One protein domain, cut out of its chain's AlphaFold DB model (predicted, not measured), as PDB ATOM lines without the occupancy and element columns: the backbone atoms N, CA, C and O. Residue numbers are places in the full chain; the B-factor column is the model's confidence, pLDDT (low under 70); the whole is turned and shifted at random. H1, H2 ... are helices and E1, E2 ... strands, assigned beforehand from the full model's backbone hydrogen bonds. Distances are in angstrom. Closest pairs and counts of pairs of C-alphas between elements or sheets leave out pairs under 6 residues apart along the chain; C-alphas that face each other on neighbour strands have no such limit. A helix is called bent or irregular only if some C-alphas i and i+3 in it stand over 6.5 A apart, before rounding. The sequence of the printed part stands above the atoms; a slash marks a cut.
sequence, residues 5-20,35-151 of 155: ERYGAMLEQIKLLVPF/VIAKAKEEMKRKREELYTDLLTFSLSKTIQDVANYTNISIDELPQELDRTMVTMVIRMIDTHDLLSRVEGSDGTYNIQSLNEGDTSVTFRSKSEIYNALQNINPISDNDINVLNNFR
ATOM      1  N   GLU A   5     -33.044  10.755  25.583       83.62
ATOM      2  CA  GLU A   5     -34.368  10.190  25.835       83.62
ATOM      3  C   GLU A   5     -35.395  11.249  26.270       83.62
ATOM      4  O   GLU A   5     -36.498  11.292  25.731       83.62
ATOM      5  N   ARG A   6     -35.028  12.158  27.181       84.50
ATOM      6  CA  ARG A   6     -35.895  13.252  27.646       84.50
ATOM      7  C   ARG A   6     -36.166  14.261  26.533       84.50
ATOM      8  O   ARG A   6     -37.306  14.686  26.354       84.50
ATOM      9  N   TYR A   7     -35.139  14.615  25.759       85.94
ATOM     10  CA  TYR A   7     -35.304  15.478  24.587       85.94
ATOM     11  C   TYR A   7     -36.219  14.831  23.537       85.94
ATOM     12  O   TYR A   7     -37.155  15.469  23.055       85.94
ATOM     13  N   GLY A   8     -35.992  13.548  23.236       85.81
ATOM     14  CA  GLY A   8     -36.832  12.770  22.328       85.81
ATOM     15  C   GLY A   8     -38.285  12.703  22.792       85.81
ATOM     16  O   GLY A   8     -39.188  12.955  22.000       85.81
ATOM     17  N   ALA A   9     -38.526  12.467  24.083       88.38
ATOM     18  CA  ALA A   9     -39.872  12.434  24.648       88.38
ATOM     19  C   ALA A   9     -40.611  13.776  24.505       88.38
ATOM     20  O   ALA A   9     -41.796  13.787  24.172       88.38
ATOM     21  N   MET A  10     -39.928  14.907  24.717       87.75
ATOM     22  CA  MET A  10     -40.518  16.233  24.489       87.75
ATOM     23  C   MET A  10     -40.841  16.468  23.012       87.75
ATOM     24  O   MET A  10     -41.910  16.984  22.695       87.75
ATOM     25  N   LEU A  11     -39.950  16.063  22.104       88.56
ATOM     26  CA  LEU A  11     -40.172  16.203  20.668       88.56
ATOM     27  C   LEU A  11     -41.363  15.361  20.190       88.56
ATOM     28  O   LEU A  11     -42.195  15.855  19.434       88.56
ATOM     29  N   GLU A  12     -41.480  14.119  20.659       87.75
ATOM     30  CA  GLU A  12     -42.618  13.246  20.350       87.75
ATOM     31  C   GLU A  12     -43.938  13.819  20.882       87.75
ATOM     32  O   GLU A  12     -44.946  13.808  20.177       87.75
ATOM     33  N   GLN A  13     -43.937  14.408  22.084       87.75
ATOM     34  CA  GLN A  13     -45.113  15.117  22.601       87.75
ATOM     35  C   GLN A  13     -45.506  16.308  21.722       87.75
ATOM     36  O   GLN A  13     -46.692  16.509  21.468       87.75
ATOM     37  N   ILE A  14     -44.534  17.083  21.235       86.81
ATOM     38  CA  ILE A  14     -44.800  18.216  20.340       86.81
ATOM     39  C   ILE A  14     -45.380  17.726  19.011       86.81
ATOM     40  O   ILE A  14     -46.389  18.265  18.573       86.81
ATOM     41  N   LYS A  15     -44.806  16.682  18.401       85.88
ATOM     42  CA  LYS A  15     -45.328  16.086  17.156       85.88
ATOM     43  C   LYS A  15     -46.746  15.534  17.303       85.88
ATOM     44  O   LYS A  15     -47.504  15.536  16.341       85.88
ATOM     45  N   LEU A  16     -47.098  15.028  18.485       85.94
ATOM     46  CA  LEU A  16     -48.449  14.544  18.758       85.94
ATOM     47  C   LEU A  16     -49.456  15.696  18.863       85.94
ATOM     48  O   LEU A  16     -50.588  15.567  18.408       85.94
ATOM     49  N   LEU A  17     -49.058  16.797  19.506       82.94
ATOM     50  CA  LEU A  17     -49.930  17.946  19.764       82.94
ATOM     51  C   LEU A  17     -50.033  18.898  18.572       82.94
ATOM     52  O   LEU A  17     -51.055  19.557  18.411       82.94
ATOM     53  N   VAL A  18     -48.996  18.945  17.743       79.44
ATOM     54  CA  VAL A  18     -48.971  19.654  16.469       79.44
ATOM     55  C   VAL A  18     -48.795  18.583  15.395       79.44
ATOM     56  O   VAL A  18     -47.663  18.177  15.118       79.44
ATOM     57  N   PRO A  19     -49.890  18.026  14.851       71.75
ATOM     58  CA  PRO A  19     -49.789  17.049  13.784       71.75
ATOM     59  C   PRO A  19     -49.356  17.733  12.486       71.75
ATOM     60  O   PRO A  19     -49.727  18.869  12.193       71.75
ATOM     61  N   PHE A  20     -48.576  17.017  11.683       68.75
ATOM     62  CA  PHE A  20     -48.293  17.431  10.316       68.75
ATOM     63  C   PHE A  20     -49.560  17.249   9.469       68.75
ATOM     64  O   PHE A  20     -49.908  16.127   9.099       68.75
ATOM     65  N   VAL A  35     -44.850   9.482 -12.948       72.00
ATOM     66  CA  VAL A  35     -43.892  10.564 -12.678       72.00
ATOM     67  C   VAL A  35     -44.449  11.581 -11.674       72.00
ATOM     68  O   VAL A  35     -43.724  12.037 -10.791       72.00
ATOM     69  N   ILE A  36     -45.740  11.913 -11.772       66.69
ATOM     70  CA  ILE A  36     -46.413  12.862 -10.874       66.69
ATOM     71  C   ILE A  36     -46.596  12.237  -9.487       66.69
ATOM     72  O   ILE A  36     -46.367  12.910  -8.485       66.69
ATOM     73  N   ALA A  37     -46.944  10.949  -9.411       74.31
ATOM     74  CA  ALA A  37     -47.062  10.235  -8.139       74.31
ATOM     75  C   ALA A  37     -45.722  10.194  -7.382       74.31
ATOM     76  O   ALA A  37     -45.662  10.535  -6.200       74.31
ATOM     77  N   LYS A  38     -44.624   9.873  -8.079       75.62
ATOM     78  CA  LYS A  38     -43.281   9.863  -7.485       75.62
ATOM     79  C   LYS A  38     -42.834  11.255  -7.023       75.62
ATOM     80  O   LYS A  38     -42.271  11.383  -5.938       75.62
ATOM     81  N   ALA A  39     -43.110  12.294  -7.813       73.38
ATOM     82  CA  ALA A  39     -42.796  13.673  -7.446       73.38
ATOM     83  C   ALA A  39     -43.585  14.139  -6.208       73.38
ATOM     84  O   ALA A  39     -43.019  14.796  -5.337       73.38
ATOM     85  N   LYS A  40     -44.868  13.767  -6.089       71.25
ATOM     86  CA  LYS A  40     -45.695  14.072  -4.909       71.25
ATOM     87  C   LYS A  40     -45.125  13.437  -3.638       71.25
ATOM     88  O   LYS A  40     -45.016  14.122  -2.623       71.25
ATOM     89  N   GLU A  41     -44.724  12.170  -3.702       77.31
ATOM     90  CA  GLU A  41     -44.149  11.470  -2.548       77.31
ATOM     91  C   GLU A  41     -42.796  12.066  -2.130       77.31
ATOM     92  O   GLU A  41     -42.533  12.263  -0.945       77.31
ATOM     93  N   GLU A  42     -41.950  12.439  -3.095       75.56
ATOM     94  CA  GLU A  42     -40.678  13.100  -2.795       75.56
ATOM     95  C   GLU A  42     -40.883  14.473  -2.136       75.56
ATOM     96  O   GLU A  42     -40.222  14.791  -1.144       75.56
ATOM     97  N   MET A  43     -41.826  15.270  -2.647       71.69
ATOM     98  CA  MET A  43     -42.186  16.562  -2.055       71.69
ATOM     99  C   MET A  43     -42.760  16.397  -0.647       71.69
ATOM    100  O   MET A  43     -42.412  17.160   0.253       71.69
ATOM    101  N   LYS A  44     -43.596  15.376  -0.430       75.25
ATOM    102  CA  LYS A  44     -44.130  15.032   0.890       75.25
ATOM    103  C   LYS A  44     -43.007  14.714   1.875       75.25
ATOM    104  O   LYS A  44     -42.958  15.338   2.931       75.25
ATOM    105  N   ARG A  45     -42.072  13.833   1.503       77.19
ATOM    106  CA  ARG A  45     -40.915  13.485   2.341       77.19
ATOM    107  C   ARG A  45     -40.087  14.721   2.698       77.19
ATOM    108  O   ARG A  45     -39.783  14.933   3.864       77.19
ATOM    109  N   LYS A  46     -39.770  15.573   1.716       77.19
ATOM    110  CA  LYS A  46     -39.013  16.815   1.959       77.19
ATOM    111  C   LYS A  46     -39.735  17.762   2.924       77.19
ATOM    112  O   LYS A  46     -39.084  18.407   3.745       77.19
ATOM    113  N   ARG A  47     -41.068  17.859   2.845       73.88
ATOM    114  CA  ARG A  47     -41.859  18.667   3.788       73.88
ATOM    115  C   ARG A  47     -41.845  18.089   5.196       73.88
ATOM    116  O   ARG A  47     -41.693  18.853   6.138       73.88
ATOM    117  N   GLU A  48     -41.959  16.774   5.343       80.88
ATOM    118  CA  GLU A  48     -41.907  16.098   6.646       80.88
ATOM    119  C   GLU A  48     -40.521  16.212   7.312       80.88
ATOM    120  O   GLU A  48     -40.411  16.452   8.517       80.88
ATOM    121  N   GLU A  49     -39.450  16.113   6.520       82.38
ATOM    122  CA  GLU A  49     -38.079  16.371   6.978       82.38
ATOM    123  C   GLU A  49     -37.934  17.818   7.470       82.38
ATOM    124  O   GLU A  49     -37.493  18.057   8.594       82.38
ATOM    125  N   LEU A  50     -38.379  18.791   6.669       78.19
ATOM    126  CA  LEU A  50     -38.326  20.206   7.037       78.19
ATOM    127  C   LEU A  50     -39.183  20.515   8.272       78.19
ATOM    128  O   LEU A  50     -38.764  21.273   9.141       78.19
ATOM    129  N   TYR A  51     -40.356  19.899   8.374       82.06
ATOM    130  CA  TYR A  51     -41.224  19.977   9.540       82.06
ATOM    131  C   TYR A  51     -40.499  19.517  10.809       82.06
ATOM    132  O   TYR A  51     -40.428  20.244  11.802       82.06
ATOM    133  N   THR A  52     -39.884  18.336  10.753       85.00
ATOM    134  CA  THR A  52     -39.138  17.761  11.876       85.00
ATOM    135  C   THR A  52     -37.933  18.625  12.255       85.00
ATOM    136  O   THR A  52     -37.693  18.856  13.444       85.00
ATOM    137  N   ASP A  53     -37.210  19.159  11.268       85.06
ATOM    138  CA  ASP A  53     -36.098  20.087  11.485       85.06
ATOM    139  C   ASP A  53     -36.552  21.356  12.225       85.06
ATOM    140  O   ASP A  53     -35.885  21.815  13.156       85.06
ATOM    141  N   LEU A  54     -37.686  21.937  11.819       83.38
ATOM    142  CA  LEU A  54     -38.229  23.155  12.420       83.38
ATOM    143  C   LEU A  54     -38.677  22.923  13.864       83.38
ATOM    144  O   LEU A  54     -38.377  23.750  14.730       83.38
ATOM    145  N   LEU A  55     -39.334  21.795  14.149       86.38
ATOM    146  CA  LEU A  55     -39.711  21.423  15.517       86.38
ATOM    147  C   LEU A  55     -38.480  21.219  16.406       86.38
ATOM    148  O   LEU A  55     -38.417  21.749  17.517       86.38
ATOM    149  N   THR A  56     -37.479  20.498  15.899       89.25
ATOM    150  CA  THR A  56     -36.221  20.224  16.611       89.25
ATOM    151  C   THR A  56     -35.501  21.529  16.956       89.25
ATOM    152  O   THR A  56     -35.105  21.756  18.103       89.25
ATOM    153  N   PHE A  57     -35.391  22.437  15.983       87.50
ATOM    154  CA  PHE A  57     -34.788  23.749  16.193       87.50
ATOM    155  C   PHE A  57     -35.574  24.591  17.207       87.50
ATOM    156  O   PHE A  57     -34.987  25.160  18.127       87.50
ATOM    157  N   SER A  58     -36.902  24.622  17.087       87.44
ATOM    158  CA  SER A  58     -37.795  25.369  17.984       87.44
ATOM    159  C   SER A  58     -37.687  24.901  19.438       87.44
ATOM    160  O   SER A  58     -37.615  25.720  20.360       87.44
ATOM    161  N   LEU A  59     -37.611  23.584  19.647       90.38
ATOM    162  CA  LEU A  59     -37.410  22.986  20.964       90.38
ATOM    163  C   LEU A  59     -36.018  23.302  21.516       90.38
ATOM    164  O   LEU A  59     -35.897  23.731  22.662       90.38
ATOM    165  N   SER A  60     -34.969  23.138  20.703       90.56
ATOM    166  CA  SER A  60     -33.593  23.438  21.115       90.56
ATOM    167  C   SER A  60     -33.438  24.900  21.545       90.56
ATOM    168  O   SER A  60     -32.892  25.174  22.617       90.56
ATOM    169  N   LYS A  61     -34.006  25.828  20.769       89.56
ATOM    170  CA  LYS A  61     -34.032  27.252  21.102       89.56
ATOM    171  C   LYS A  61     -34.769  27.519  22.413       89.56
ATOM    172  O   LYS A  61     -34.228  28.196  23.280       89.56
ATOM    173  N   THR A  62     -35.965  26.958  22.585       90.56
ATOM    174  CA  THR A  62     -36.754  27.148  23.816       90.56
ATOM    175  C   THR A  62     -36.003  26.662  25.054       90.56
ATOM    176  O   THR A  62     -35.958  27.370  26.057       90.56
ATOM    177  N   ILE A  63     -35.354  25.497  24.977       91.31
ATOM    178  CA  ILE A  63     -34.522  24.966  26.066       91.31
ATOM    179  C   ILE A  63     -33.373  25.925  26.385       91.31
ATOM    180  O   ILE A  63     -33.109  26.205  27.555       91.31
ATOM    181  N   GLN A  64     -32.700  26.447  25.359       90.50
ATOM    182  CA  GLN A  64     -31.597  27.384  25.541       90.50
ATOM    183  C   GLN A  64     -32.064  28.702  26.173       90.50
ATOM    184  O   GLN A  64     -31.424  29.197  27.099       90.50
ATOM    185  N   ASP A  65     -33.198  29.243  25.734       89.25
ATOM    186  CA  ASP A  65     -33.766  30.476  26.281       89.25
ATOM    187  C   ASP A  65     -34.214  30.291  27.742       89.25
ATOM    188  O   ASP A  65     -33.941  31.145  28.588       89.25
ATOM    189  N   VAL A  66     -34.808  29.142  28.082       90.00
ATOM    190  CA  VAL A  66     -35.171  28.781  29.464       90.00
ATOM    191  C   VAL A  66     -33.934  28.597  30.349       90.00
ATOM    192  O   VAL A  66     -33.908  29.098  31.478       90.00
ATOM    193  N   ALA A  67     -32.891  27.932  29.852       89.50
ATOM    194  CA  ALA A  67     -31.616  27.785  30.556       89.50
ATOM    195  C   ALA A  67     -30.973  29.151  30.839       89.50
ATOM    196  O   ALA A  67     -30.583  29.443  31.973       89.50
ATOM    197  N   ASN A  68     -30.944  30.030  29.834       88.62
ATOM    198  CA  ASN A  68     -30.428  31.390  29.962       88.62
ATOM    199  C   ASN A  68     -31.236  32.213  30.974       88.62
ATOM    200  O   ASN A  68     -30.654  32.902  31.814       88.62
ATOM    201  N   TYR A  69     -32.568  32.119  30.939       88.69
ATOM    202  CA  TYR A  69     -33.450  32.855  31.844       88.69
ATOM    203  C   TYR A  69     -33.314  32.403  33.306       88.69
ATOM    204  O   TYR A  69     -33.176  33.221  34.221       88.69
ATOM    205  N   THR A  70     -33.343  31.087  33.532       87.75
ATOM    206  CA  THR A  70     -33.224  30.491  34.874       87.75
ATOM    207  C   THR A  70     -31.792  30.525  35.402       87.75
ATOM    208  O   THR A  70     -31.580  30.385  36.610       87.75
ATOM    209  N   ASN A  71     -30.822  30.759  34.512       87.50
ATOM    210  CA  ASN A  71     -29.392  30.696  34.780       87.50
ATOM    211  C   ASN A  71     -28.986  29.314  35.351       87.50
ATOM    212  O   ASN A  71     -28.161  29.197  36.258       87.50
ATOM    213  N   ILE A  72     -29.602  28.265  34.802       87.19
ATOM    214  CA  ILE A  72     -29.301  26.854  35.055       87.19
ATOM    215  C   ILE A  72     -28.707  26.271  33.770       87.19
ATOM    216  O   ILE A  72     -29.192  26.550  32.675       87.19
ATOM    217  N   SER A  73     -27.655  25.462  33.889       86.19
ATOM    218  CA  SER A  73     -27.101  24.729  32.748       86.19
ATOM    219  C   SER A  73     -28.156  23.800  32.145       86.19
ATOM    220  O   SER A  73     -28.922  23.188  32.879       86.19
ATOM    221  N   ILE A  74     -28.154  23.625  30.821       84.50
ATOM    222  CA  ILE A  74     -29.119  22.755  30.122       84.50
ATOM    223  C   ILE A  74     -29.168  21.351  30.755       84.50
ATOM    224  O   ILE A  74     -30.238  20.782  30.941       84.50
ATOM    225  N   ASP A  75     -28.015  20.835  31.179       83.19
ATOM    226  CA  ASP A  75     -27.882  19.517  31.803       83.19
ATOM    227  C   ASP A  75     -28.475  19.395  33.211       83.19
ATOM    228  O   ASP A  75     -28.695  18.277  33.676       83.19
ATOM    229  N   GLU A  76     -28.702  20.520  33.888       84.19
ATOM    230  CA  GLU A  76     -29.244  20.604  35.248       84.19
ATOM    231  C   GLU A  76     -30.696  21.103  35.267       84.19
ATOM    232  O   GLU A  76     -31.250  21.344  36.343       84.19
ATOM    233  N   LEU A  77     -31.324  21.288  34.098       85.69
ATOM    234  CA  LEU A  77     -32.703  21.760  34.029       85.69
ATOM    235  C   LEU A  77     -33.652  20.752  34.700       85.69
ATOM    236  O   LEU A  77     -33.682  19.585  34.297       85.69
ATOM    237  N   PRO A  78     -34.479  21.178  35.672       86.62
ATOM    238  CA  PRO A  78     -35.457  20.311  36.323       86.62
ATOM    239  C   PRO A  78     -36.439  19.690  35.326       86.62
ATOM    240  O   PRO A  78     -36.894  20.368  34.406       86.62
ATOM    241  N   GLN A  79     -36.806  18.422  35.530       85.88
ATOM    242  CA  GLN A  79     -37.788  17.716  34.691       85.88
ATOM    243  C   GLN A  79     -39.183  18.355  34.750       85.88
ATOM    244  O   GLN A  79     -39.938  18.321  33.784       85.88
ATOM    245  N   GLU A  80     -39.505  19.017  35.861       85.94
ATOM    246  CA  GLU A  80     -40.764  19.746  36.053       85.94
ATOM    247  C   GLU A  80     -40.988  20.848  35.000       85.94
ATOM    248  O   GLU A  80     -42.130  21.209  34.710       85.94
ATOM    249  N   LEU A  81     -39.914  21.351  34.378       87.38
ATOM    250  CA  LEU A  81     -39.998  22.355  33.319       87.38
ATOM    251  C   LEU A  81     -40.344  21.776  31.944       87.38
ATOM    252  O   LEU A  81     -40.736  22.550  31.075       87.38
ATOM    253  N   ASP A  82     -40.266  20.458  31.733       88.94
ATOM    254  CA  ASP A  82     -40.460  19.838  30.411       88.94
ATOM    255  C   ASP A  82     -41.801  20.195  29.798       88.94
ATOM    256  O   ASP A  82     -41.879  20.663  28.664       88.94
ATOM    257  N   ARG A  83     -42.867  20.049  30.586       88.81
ATOM    258  CA  ARG A  83     -44.217  20.373  30.131       88.81
ATOM    259  C   ARG A  83     -44.352  21.853  29.777       88.81
ATOM    260  O   ARG A  83     -45.001  22.183  28.789       88.81
ATOM    261  N   THR A  84     -43.718  22.726  30.558       90.06
ATOM    262  CA  THR A  84     -43.712  24.173  30.303       90.06
ATOM    263  C   THR A  84     -42.987  24.471  28.992       90.06
ATOM    264  O   THR A  84     -43.542  25.155  28.141       90.06
ATOM    265  N   MET A  85     -41.805  23.885  28.774       90.81
ATOM    266  CA  MET A  85     -41.041  24.039  27.533       90.81
ATOM    267  C   MET A  85     -41.814  23.529  26.311       90.81
ATOM    268  O   MET A  85     -41.868  24.220  25.297       90.81
ATOM    269  N   VAL A  86     -42.479  22.373  26.412       90.38
ATOM    270  CA  VAL A  86     -43.349  21.841  25.349       90.38
ATOM    271  C   VAL A  86     -44.476  22.824  25.018       90.38
ATOM    272  O   VAL A  86     -44.681  23.154  23.853       90.38
ATOM    273  N   THR A  87     -45.176  23.354  26.026       89.31
ATOM    274  CA  THR A  87     -46.241  24.350  25.809       89.31
ATOM    275  C   THR A  87     -45.711  25.651  25.197       89.31
ATOM    276  O   THR A  87     -46.369  26.225  24.332       89.31
ATOM    277  N   MET A  88     -44.517  26.102  25.592       89.62
ATOM    278  CA  MET A  88     -43.876  27.285  25.007       89.62
ATOM    279  C   MET A  88     -43.569  27.085  23.520       89.62
ATOM    280  O   MET A  88     -43.828  27.992  22.730       89.62
ATOM    281  N   VAL A  89     -43.083  25.901  23.126       88.75
ATOM    282  CA  VAL A  89     -42.822  25.564  21.717       88.75
ATOM    283  C   VAL A  89     -44.113  25.553  20.904       88.75
ATOM    284  O   VAL A  89     -44.163  26.188  19.854       88.75
ATOM    285  N   ILE A  90     -45.164  24.891  21.398       86.69
ATOM    286  CA  ILE A  90     -46.467  24.827  20.716       86.69
ATOM    287  C   ILE A  90     -47.028  26.233  20.514       86.69
ATOM    288  O   ILE A  90     -47.349  26.626  19.398       86.69
ATOM    289  N   ARG A  91     -47.044  27.051  21.571       86.31
ATOM    290  CA  ARG A  91     -47.510  28.434  21.460       86.31
ATOM    291  C   ARG A  91     -46.663  29.237  20.479       86.31
ATOM    292  O   ARG A  91     -47.210  30.041  19.729       86.31
ATOM    293  N   MET A  92     -45.340  29.072  20.492       82.88
ATOM    294  CA  MET A  92     -44.452  29.764  19.556       82.88
ATOM    295  C   MET A  92     -44.822  29.426  18.108       82.88
ATOM    296  O   MET A  92     -44.964  30.339  17.298       82.88
ATOM    297  N   ILE A  93     -45.031  28.140  17.827       80.25
ATOM    298  CA  ILE A  93     -45.470  27.612  16.533       80.25
ATOM    299  C   ILE A  93     -46.806  28.224  16.098       80.25
ATOM    300  O   ILE A  93     -46.873  28.795  15.008       80.25
ATOM    301  N   ASP A  94     -47.819  28.159  16.962       78.06
ATOM    302  CA  ASP A  94     -49.179  28.615  16.658       78.06
ATOM    303  C   ASP A  94     -49.233  30.130  16.418       78.06
ATOM    304  O   ASP A  94     -49.866  30.612  15.483       78.06
ATOM    305  N   THR A  95     -48.548  30.908  17.259       74.88
ATOM    306  CA  THR A  95     -48.623  32.381  17.223       74.88
ATOM    307  C   THR A  95     -47.884  33.006  16.048       74.88
ATOM    308  O   THR A  95     -48.246  34.099  15.616       74.88
ATOM    309  N   HIS A  96     -46.845  32.344  15.541       71.56
ATOM    310  CA  HIS A  96     -45.996  32.883  14.478       71.56
ATOM    311  C   HIS A  96     -46.236  32.213  13.128       71.56
ATOM    312  O   HIS A  96     -45.506  32.501  12.174       71.56
ATOM    313  N   ASP A  97     -47.266  31.362  13.037       68.19
ATOM    314  CA  ASP A  97     -47.696  30.738  11.786       68.19
ATOM    315  C   ASP A  97     -46.509  30.038  11.089       68.19
ATOM    316  O   ASP A  97     -46.275  30.156   9.885       68.19
ATOM    317  N   LEU A  98     -45.660  29.392  11.902       64.81
ATOM    318  CA  LEU A  98     -44.332  28.925  11.486       64.81
ATOM    319  C   LEU A  98     -44.403  27.713  10.555       64.81
ATOM    320  O   LEU A  98     -43.461  27.463   9.805       64.81
ATOM    321  N   LEU A  99     -45.515  26.977  10.611       64.31
ATOM    322  CA  LEU A  99     -45.703  25.700   9.926       64.31
ATOM    323  C   LEU A  99     -46.677  25.771   8.744       64.31
ATOM    324  O   LEU A  99     -46.611  24.915   7.868       64.31
ATOM    325  N   SER A 100     -47.524  26.798   8.649       57.19
ATOM    326  CA  SER A 100     -48.549  26.897   7.595       57.19
ATOM    327  C   SER A 100     -48.005  27.269   6.209       57.19
ATOM    328  O   SER A 100     -48.726  27.187   5.220       57.19
ATOM    329  N   ARG A 101     -46.737  27.694   6.109       54.62
ATOM    330  CA  ARG A 101     -46.130  28.204   4.860       54.62
ATOM    331  C   ARG A 101     -44.885  27.445   4.420       54.62
ATOM    332  O   ARG A 101     -44.084  27.956   3.639       54.62
ATOM    333  N   VAL A 102     -44.694  26.239   4.944       53.06
ATOM    334  CA  VAL A 102     -43.534  25.401   4.639       53.06
ATOM    335  C   VAL A 102     -43.775  24.666   3.314       53.06
ATOM    336  O   VAL A 102     -44.005  23.458   3.272       53.06
ATOM    337  N   GLU A 103     -43.730  25.397   2.200       48.91
ATOM    338  CA  GLU A 103     -43.596  24.762   0.890       48.91
ATOM    339  C   GLU A 103     -42.123  24.438   0.635       48.91
ATOM    340  O   GLU A 103     -41.250  25.310   0.632       48.91
ATOM    341  N   GLY A 104     -41.848  23.141   0.462       47.75
ATOM    342  CA  GLY A 104     -40.522  22.621   0.170       47.75
ATOM    343  C   GLY A 104     -39.980  23.241  -1.109       47.75
ATOM    344  O   GLY A 104     -40.356  22.843  -2.206       47.75
ATOM    345  N   SER A 105     -39.081  24.209  -0.975       39.44
ATOM    346  CA  SER A 105     -38.390  24.807  -2.109       39.44
ATOM    347  C   SER A 105     -36.889  24.600  -1.966       39.44
ATOM    348  O   SER A 105     -36.151  25.416  -1.418       39.44
ATOM    349  N   ASP A 106     -36.425  23.499  -2.556       38.69
ATOM    350  CA  ASP A 106     -35.188  23.595  -3.320       38.69
ATOM    351  C   ASP A 106     -35.455  24.554  -4.494       38.69
ATOM    352  O   ASP A 106     -36.109  24.219  -5.478       38.69
ATOM    353  N   GLY A 107     -34.961  25.783  -4.364       42.69
ATOM    354  CA  GLY A 107     -34.145  26.395  -5.413       42.69
ATOM    355  C   GLY A 107     -34.793  27.052  -6.637       42.69
ATOM    356  O   GLY A 107     -34.071  27.760  -7.332       42.69
ATOM    357  N   THR A 108     -36.085  26.933  -6.928       36.28
ATOM    358  CA  THR A 108     -36.656  27.635  -8.099       36.28
ATOM    359  C   THR A 108     -38.089  28.053  -7.850       36.28
ATOM    360  O   THR A 108     -38.972  27.248  -8.065       36.28
ATOM    361  N   TYR A 109     -38.296  29.273  -7.361       35.94
ATOM    362  CA  TYR A 109     -39.325  30.243  -7.767       35.94
ATOM    363  C   TYR A 109     -39.192  31.410  -6.788       35.94
ATOM    364  O   TYR A 109     -39.741  31.411  -5.693       35.94
ATOM    365  N   ASN A 110     -38.382  32.394  -7.178       39.34
ATOM    366  CA  ASN A 110     -38.206  33.660  -6.472       39.34
ATOM    367  C   ASN A 110     -39.468  34.526  -6.643       39.34
ATOM    368  O   ASN A 110     -39.430  35.585  -7.264       39.34
ATOM    369  N   ILE A 111     -40.615  34.024  -6.185       46.62
ATOM    370  CA  ILE A 111     -41.866  34.771  -6.126       46.62
ATOM    371  C   ILE A 111     -42.094  35.041  -4.646       46.62
ATOM    372  O   ILE A 111     -42.724  34.266  -3.947       46.62
ATOM    373  N   GLN A 112     -41.503  36.127  -4.151       48.84
ATOM    374  CA  GLN A 112     -41.566  36.526  -2.741       48.84
ATOM    375  C   GLN A 112     -43.013  36.783  -2.273       48.84
ATOM    376  O   GLN A 112     -43.332  36.651  -1.091       48.84
ATOM    377  N   SER A 113     -43.910  37.105  -3.207       43.72
ATOM    378  CA  SER A 113     -45.344  37.213  -2.962       43.72
ATOM    379  C   SER A 113     -46.144  37.026  -4.253       43.72
ATOM    380  O   SER A 113     -45.853  37.710  -5.237       43.72
ATOM    381  N   LEU A 114     -47.172  36.175  -4.245       49.41
ATOM    382  CA  LEU A 114     -48.252  36.215  -5.239       49.41
ATOM    383  C   LEU A 114     -49.375  37.080  -4.664       49.41
ATOM    384  O   LEU A 114     -49.858  36.792  -3.573       49.41
ATOM    385  N   ASN A 115     -49.753  38.145  -5.369       47.78
ATOM    386  CA  ASN A 115     -50.864  39.006  -4.976       47.78
ATOM    387  C   ASN A 115     -51.941  38.920  -6.059       47.78
ATOM    388  O   ASN A 115     -51.799  39.528  -7.121       47.78
ATOM    389  N   GLU A 116     -52.978  38.121  -5.815       55.66
ATOM    390  CA  GLU A 116     -54.144  38.023  -6.691       55.66
ATOM    391  C   GLU A 116     -55.343  38.648  -5.974       55.66
ATOM    392  O   GLU A 116     -55.969  38.032  -5.112       55.66
ATOM    393  N   GLY A 117     -55.636  39.908  -6.309       68.31
ATOM    394  CA  GLY A 117     -56.785  40.652  -5.787       68.31
ATOM    395  C   GLY A 117     -56.710  40.931  -4.283       68.31
ATOM    396  O   GLY A 117     -56.239  41.994  -3.889       68.31
ATOM    397  N   ASP A 118     -57.198  39.979  -3.484       43.94
ATOM    398  CA  ASP A 118     -57.381  40.052  -2.023       43.94
ATOM    399  C   ASP A 118     -56.626  38.927  -1.272       43.94
ATOM    400  O   ASP A 118     -56.650  38.852  -0.043       43.94
ATOM    401  N   THR A 119     -55.924  38.051  -2.003       39.56
ATOM    402  CA  THR A 119     -55.152  36.938  -1.436       39.56
ATOM    403  C   THR A 119     -53.667  37.158  -1.696       39.56
ATOM    404  O   THR A 119     -53.200  37.110  -2.836       39.56
ATOM    405  N   SER A 120     -52.905  37.374  -0.622       41.78
ATOM    406  CA  SER A 120     -51.446  37.451  -0.671       41.78
ATOM    407  C   SER A 120     -50.819  36.157  -0.150       41.78
ATOM    408  O   SER A 120     -50.920  35.854   1.042       41.78
ATOM    409  N   VAL A 121     -50.118  35.423  -1.014       47.53
ATOM    410  CA  VAL A 121     -49.308  34.262  -0.616       47.53
ATOM    411  C   VAL A 121     -47.854  34.707  -0.524       47.53
ATOM    412  O   VAL A 121     -47.253  35.057  -1.535       47.53
ATOM    413  N   THR A 122     -47.295  34.733   0.687       52.78
ATOM    414  CA  THR A 122     -45.874  35.045   0.928       52.78
ATOM    415  C   THR A 122     -45.123  33.752   1.184       52.78
ATOM    416  O   THR A 122     -45.412  33.067   2.168       52.78
ATOM    417  N   PHE A 123     -44.147  33.464   0.331       56.09
ATOM    418  CA  PHE A 123     -43.274  32.302   0.444       56.09
ATOM    419  C   PHE A 123     -42.029  32.698   1.237       56.09
ATOM    420  O   PHE A 123     -41.425  33.734   0.960       56.09
ATOM    421  N   ARG A 124     -41.656  31.902   2.244       61.53
ATOM    422  CA  ARG A 124     -40.445  32.134   3.044       61.53
ATOM    423  C   ARG A 124     -39.429  31.045   2.739       61.53
ATOM    424  O   ARG A 124     -39.753  29.861   2.788       61.53
ATOM    425  N   SER A 125     -38.194  31.435   2.458       67.50
ATOM    426  CA  SER A 125     -37.087  30.490   2.335       67.50
ATOM    427  C   SER A 125     -36.764  29.841   3.689       67.50
ATOM    428  O   SER A 125     -36.992  30.432   4.748       67.50
ATOM    429  N   LYS A 126     -36.153  28.645   3.680       69.31
ATOM    430  CA  LYS A 126     -35.718  27.939   4.905       69.31
ATOM    431  C   LYS A 126     -34.869  28.847   5.816       69.31
ATOM    432  O   LYS A 126     -35.063  28.861   7.026       69.31
ATOM    433  N   SER A 127     -33.981  29.666   5.241       71.69
ATOM    434  CA  SER A 127     -33.153  30.613   6.002       71.69
ATOM    435  C   SER A 127     -33.961  31.741   6.651       71.69
ATOM    436  O   SER A 127     -33.681  32.094   7.795       71.69
ATOM    437  N   GLU A 128     -34.963  32.295   5.967       70.88
ATOM    438  CA  GLU A 128     -35.838  33.327   6.539       70.88
ATOM    439  C   GLU A 128     -36.686  32.775   7.685       70.88
ATOM    440  O   GLU A 128     -36.854  33.458   8.692       70.88
ATOM    441  N   ILE A 129     -37.159  31.528   7.570       72.12
ATOM    442  CA  ILE A 129     -37.908  30.854   8.637       72.12
ATOM    443  C   ILE A 129     -37.024  30.672   9.877       72.12
ATOM    444  O   ILE A 129     -37.447  31.023  10.977       72.12
ATOM    445  N   TYR A 130     -35.779  30.203   9.725       76.62
ATOM    446  CA  TYR A 130     -34.861  30.081  10.867       76.62
ATOM    447  C   TYR A 130     -34.484  31.427  11.486       76.62
ATOM    448  O   TYR A 130     -34.428  31.538  12.708       76.62
ATOM    449  N   ASN A 131     -34.258  32.459  10.671       77.69
ATOM    450  CA  ASN A 131     -33.978  33.802  11.177       77.69
ATOM    451  C   ASN A 131     -35.179  34.371  11.942       77.69
ATOM    452  O   ASN A 131     -35.004  34.972  13.002       77.69
ATOM    453  N   ALA A 132     -36.400  34.167  11.442       74.62
ATOM    454  CA  ALA A 132     -37.611  34.547  12.159       74.62
ATOM    455  C   ALA A 132     -37.705  33.793  13.494       74.62
ATOM    456  O   ALA A 132     -37.826  34.430  14.536       74.62
ATOM    457  N   LEU A 133     -37.525  32.467  13.476       78.56
ATOM    458  CA  LEU A 133     -37.494  31.622  14.673       78.56
ATOM    459  C   LEU A 133     -36.481  32.101  15.706       78.56
ATOM    460  O   LEU A 133     -36.809  32.163  16.883       78.56
ATOM    461  N   GLN A 134     -35.270  32.465  15.286       80.81
ATOM    462  CA  GLN A 134     -34.213  32.902  16.193       80.81
ATOM    463  C   GLN A 134     -34.552  34.213  16.916       80.81
ATOM    464  O   GLN A 134     -34.208  34.363  18.089       80.81
ATOM    465  N   ASN A 135     -35.233  35.135  16.233       79.62
ATOM    466  CA  ASN A 135     -35.605  36.438  16.785       79.62
ATOM    467  C   ASN A 135     -36.829  36.383  17.711       79.62
ATOM    468  O   ASN A 135     -37.074  37.334  18.452       79.62
ATOM    469  N   ILE A 136     -37.592  35.289  17.691       81.12
ATOM    470  CA  ILE A 136     -38.752  35.121  18.564       81.12
ATOM    471  C   ILE A 136     -38.281  34.787  19.981       81.12
ATOM    472  O   ILE A 136     -37.429  33.920  20.185       81.12
ATOM    473  N   ASN A 137     -38.852  35.468  20.973       82.31
ATOM    474  CA  ASN A 137     -38.709  35.073  22.367       82.31
ATOM    475  C   ASN A 137     -39.845  34.099  22.729       82.31
ATOM    476  O   ASN A 137     -41.006  34.515  22.730       82.31
ATOM    477  N   PRO A 138     -39.549  32.827  23.045       80.56
ATOM    478  CA  PRO A 138     -40.575  31.858  23.417       80.56
ATOM    479  C   PRO A 138     -41.149  32.103  24.821       80.56
ATOM    480  O   PRO A 138     -42.213  31.566  25.132       80.56
ATOM    481  N   ILE A 139     -40.480  32.890  25.674       85.62
ATOM    482  CA  ILE A 139     -40.909  33.168  27.053       85.62
ATOM    483  C   ILE A 139     -41.990  34.251  27.065       85.62
ATOM    484  O   ILE A 139     -41.747  35.385  26.660       85.62
ATOM    485  N   SER A 140     -43.167  33.906  27.591       83.69
ATOM    486  CA  SER A 140     -44.260  34.847  27.857       83.69
ATOM    487  C   SER A 140     -44.395  35.166  29.347       83.69
ATOM    488  O   SER A 140     -43.874  34.445  30.202       83.69
ATOM    489  N   ASP A 141     -45.206  36.176  29.663       80.25
ATOM    490  CA  ASP A 141     -45.530  36.579  31.035       80.25
ATOM    491  C   ASP A 141     -46.104  35.439  31.892       80.25
ATOM    492  O   ASP A 141     -45.841  35.365  33.092       80.25
ATOM    493  N   ASN A 142     -46.852  34.510  31.286       81.88
ATOM    494  CA  ASN A 142     -47.412  33.372  32.013       81.88
ATOM    495  C   ASN A 142     -46.327  32.376  32.452       81.88
ATOM    496  O   ASN A 142     -46.415  31.789  33.530       81.88
ATOM    497  N   ASP A 143     -45.279  32.216  31.642       84.50
ATOM    498  CA  ASP A 143     -44.199  31.267  31.927       84.50
ATOM    499  C   ASP A 143     -43.224  31.842  32.952       84.50
ATOM    500  O   ASP A 143     -42.659  31.095  33.744       84.50
ATOM    501  N   ILE A 144     -43.076  33.172  33.002       85.56
ATOM    502  CA  ILE A 144     -42.231  33.871  33.983       85.56
ATOM    503  C   ILE A 144     -42.585  33.459  35.417       85.56
ATOM    504  O   ILE A 144     -41.682  33.233  36.224       85.56
ATOM    505  N   ASN A 145     -43.874  33.291  35.736       85.06
ATOM    506  CA  ASN A 145     -44.315  32.851  37.063       85.06
ATOM    507  C   ASN A 145     -43.770  31.467  37.434       85.06
ATOM    508  O   ASN A 145     -43.369  31.250  38.575       85.06
ATOM    509  N   VAL A 146     -43.728  30.542  36.472       85.88
ATOM    510  CA  VAL A 146     -43.192  29.190  36.673       85.88
ATOM    511  C   VAL A 146     -41.666  29.230  36.706       85.88
ATOM    512  O   VAL A 146     -41.057  28.704  37.635       85.88
ATOM    513  N   LEU A 147     -41.045  29.907  35.740       87.25
ATOM    514  CA  LEU A 147     -39.593  29.982  35.575       87.25
ATOM    515  C   LEU A 147     -38.897  30.686  36.745       87.25
ATOM    516  O   LEU A 147     -37.788  30.305  37.121       87.25
ATOM    517  N   ASN A 148     -39.542  31.681  37.358       87.12
ATOM    518  CA  ASN A 148     -39.002  32.373  38.526       87.12
ATOM    519  C   ASN A 148     -38.811  31.450  39.735       87.12
ATOM    520  O   ASN A 148     -37.878  31.679  40.499       87.12
ATOM    521  N   ASN A 149     -39.615  30.389  39.882       85.69
ATOM    522  CA  ASN A 149     -39.450  29.428  40.981       85.69
ATOM    523  C   ASN A 149     -38.143  28.633  40.879       85.69
ATOM    524  O   ASN A 149     -37.606  28.192  41.890       85.69
ATOM    525  N   PHE A 150     -37.617  28.467  39.665       85.75
ATOM    526  CA  PHE A 150     -36.387  27.721  39.406       85.75
ATOM    527  C   PHE A 150     -35.181  28.636  39.177       85.75
ATOM    528  O   PHE A 150     -34.050  28.164  39.112       85.75
ATOM    529  N   ARG A 151     -35.385  29.950  39.052       84.69
ATOM    530  CA  ARG A 151     -34.319  30.893  38.715       84.69
ATOM    531  C   ARG A 151     -33.279  30.983  39.833       84.69
ATOM    532  O   ARG A 151     -33.588  31.357  40.963       84.69
TER     533      ARG A 151
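AT A GLANCE: This is residues 5 to 20 and 35 to 151 of the 155 residues of an uncharacterized protein of Lactobacillus intestinalis (UniProt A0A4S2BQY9). One long helix, H2, runs most of the length of an elongated model, with its residues 35 to 41 sticking out at one end; the other four helices gather on its residues 54 to 70, H1 and H3 crossing it, H4 side by side with it and H5 at its last residues. Away from H2, a small two-stranded hairpin, E1 and E2, sticks out with its residues 115 to 120, and a long loop of residues 96 to 112 leads to it from H3. The 133 printed residues include five named helices and two named strands, in the order H1, H2, H3, E1, E2, H4, H5; the sheet, E1 - E2, is antiparallel and the class is mostly helix. The whole is only just loose, close to compact, with a radius of gyration of the C-alphas of 17.3 A and spans of 54 by 33 by 22 A.

IN THESE COORDINATES: E1 is residues 113 to 116, 9.6 A, and E2 is residues 119 to 122, 9.8 A. H2 is residues 35 to 70, 52.7 A, from C-alpha 35 at (-43.892, 10.564, -12.678) to C-alpha 70 at (-33.224, 30.491, 34.874). H1 is residues 5 to 17, 18.4 A, and begins at C-alpha 5, (-34.368, 10.190, 25.835). H3 is residues 79 to 95, 25.3 A, and is only just irregular: C-alphas 80 and 83 are 6.9 A apart. H4 is residues 126 to 135, 14.6 A. H5 is residues 141 to 150, 15.2 A, and ends at C-alpha 150, (-36.387, 27.721, 39.406).

HOW THE PARTS SIT: E1 and E2 form a hairpin, antiparallel at 170 degrees, with N 114 and O 121 at 2.9 A and N 119 and O 116 at 3.1 A, within hydrogen-bond range. Both strands are apart from H2, the hub, which touches four helices. H2 and H4 only just touch, with 3 pairs of C-alphas within 8 A, the closest Ser 58 and Leu 133 at 7.1 A, at a shallow tilt of 18 degrees, the same way. H3 touches H2 at a steep tilt of 53 degrees, opposite ways; the closest C-alphas are Leu 59 and Val 89, 6.0 A. H1 touches H2 with residues 11 to 15 alone, at a steep tilt of 59 degrees, closest at the C-alphas of Leu 11 and Thr 56, 6.9 A. H1 also touches H3, closest at the C-alphas of Met 10 and Val 86, 6.3 A. H5 touches H2 with H2's residues 66 to 70 alone, closest at the C-alphas of Thr 70 and Phe 150, 6.2 A. The helix packing is only just mostly crossed, 2 of 6 touching pairs being at a shallow tilt. In H1, H2 and H4 every O i to N i+4 pair is within hydrogen-bond range; in H3 11 of 13 are, and in H5 2 of 6, beside 4 of 7 O i to N i+3 pairs.

THE WHOLE: The C-alphas farthest apart are those of Val 35 and Asn 149, 57.1 A. Residues 21 to 34 are not printed, and C-alphas 20 and 35 are 24.4 A apart across the cut. The link from H3 to E1 is long, 17 residues. The mean pLDDT of the printed part is 75.9; residues 20, 36 and 97 to 126 are under 70.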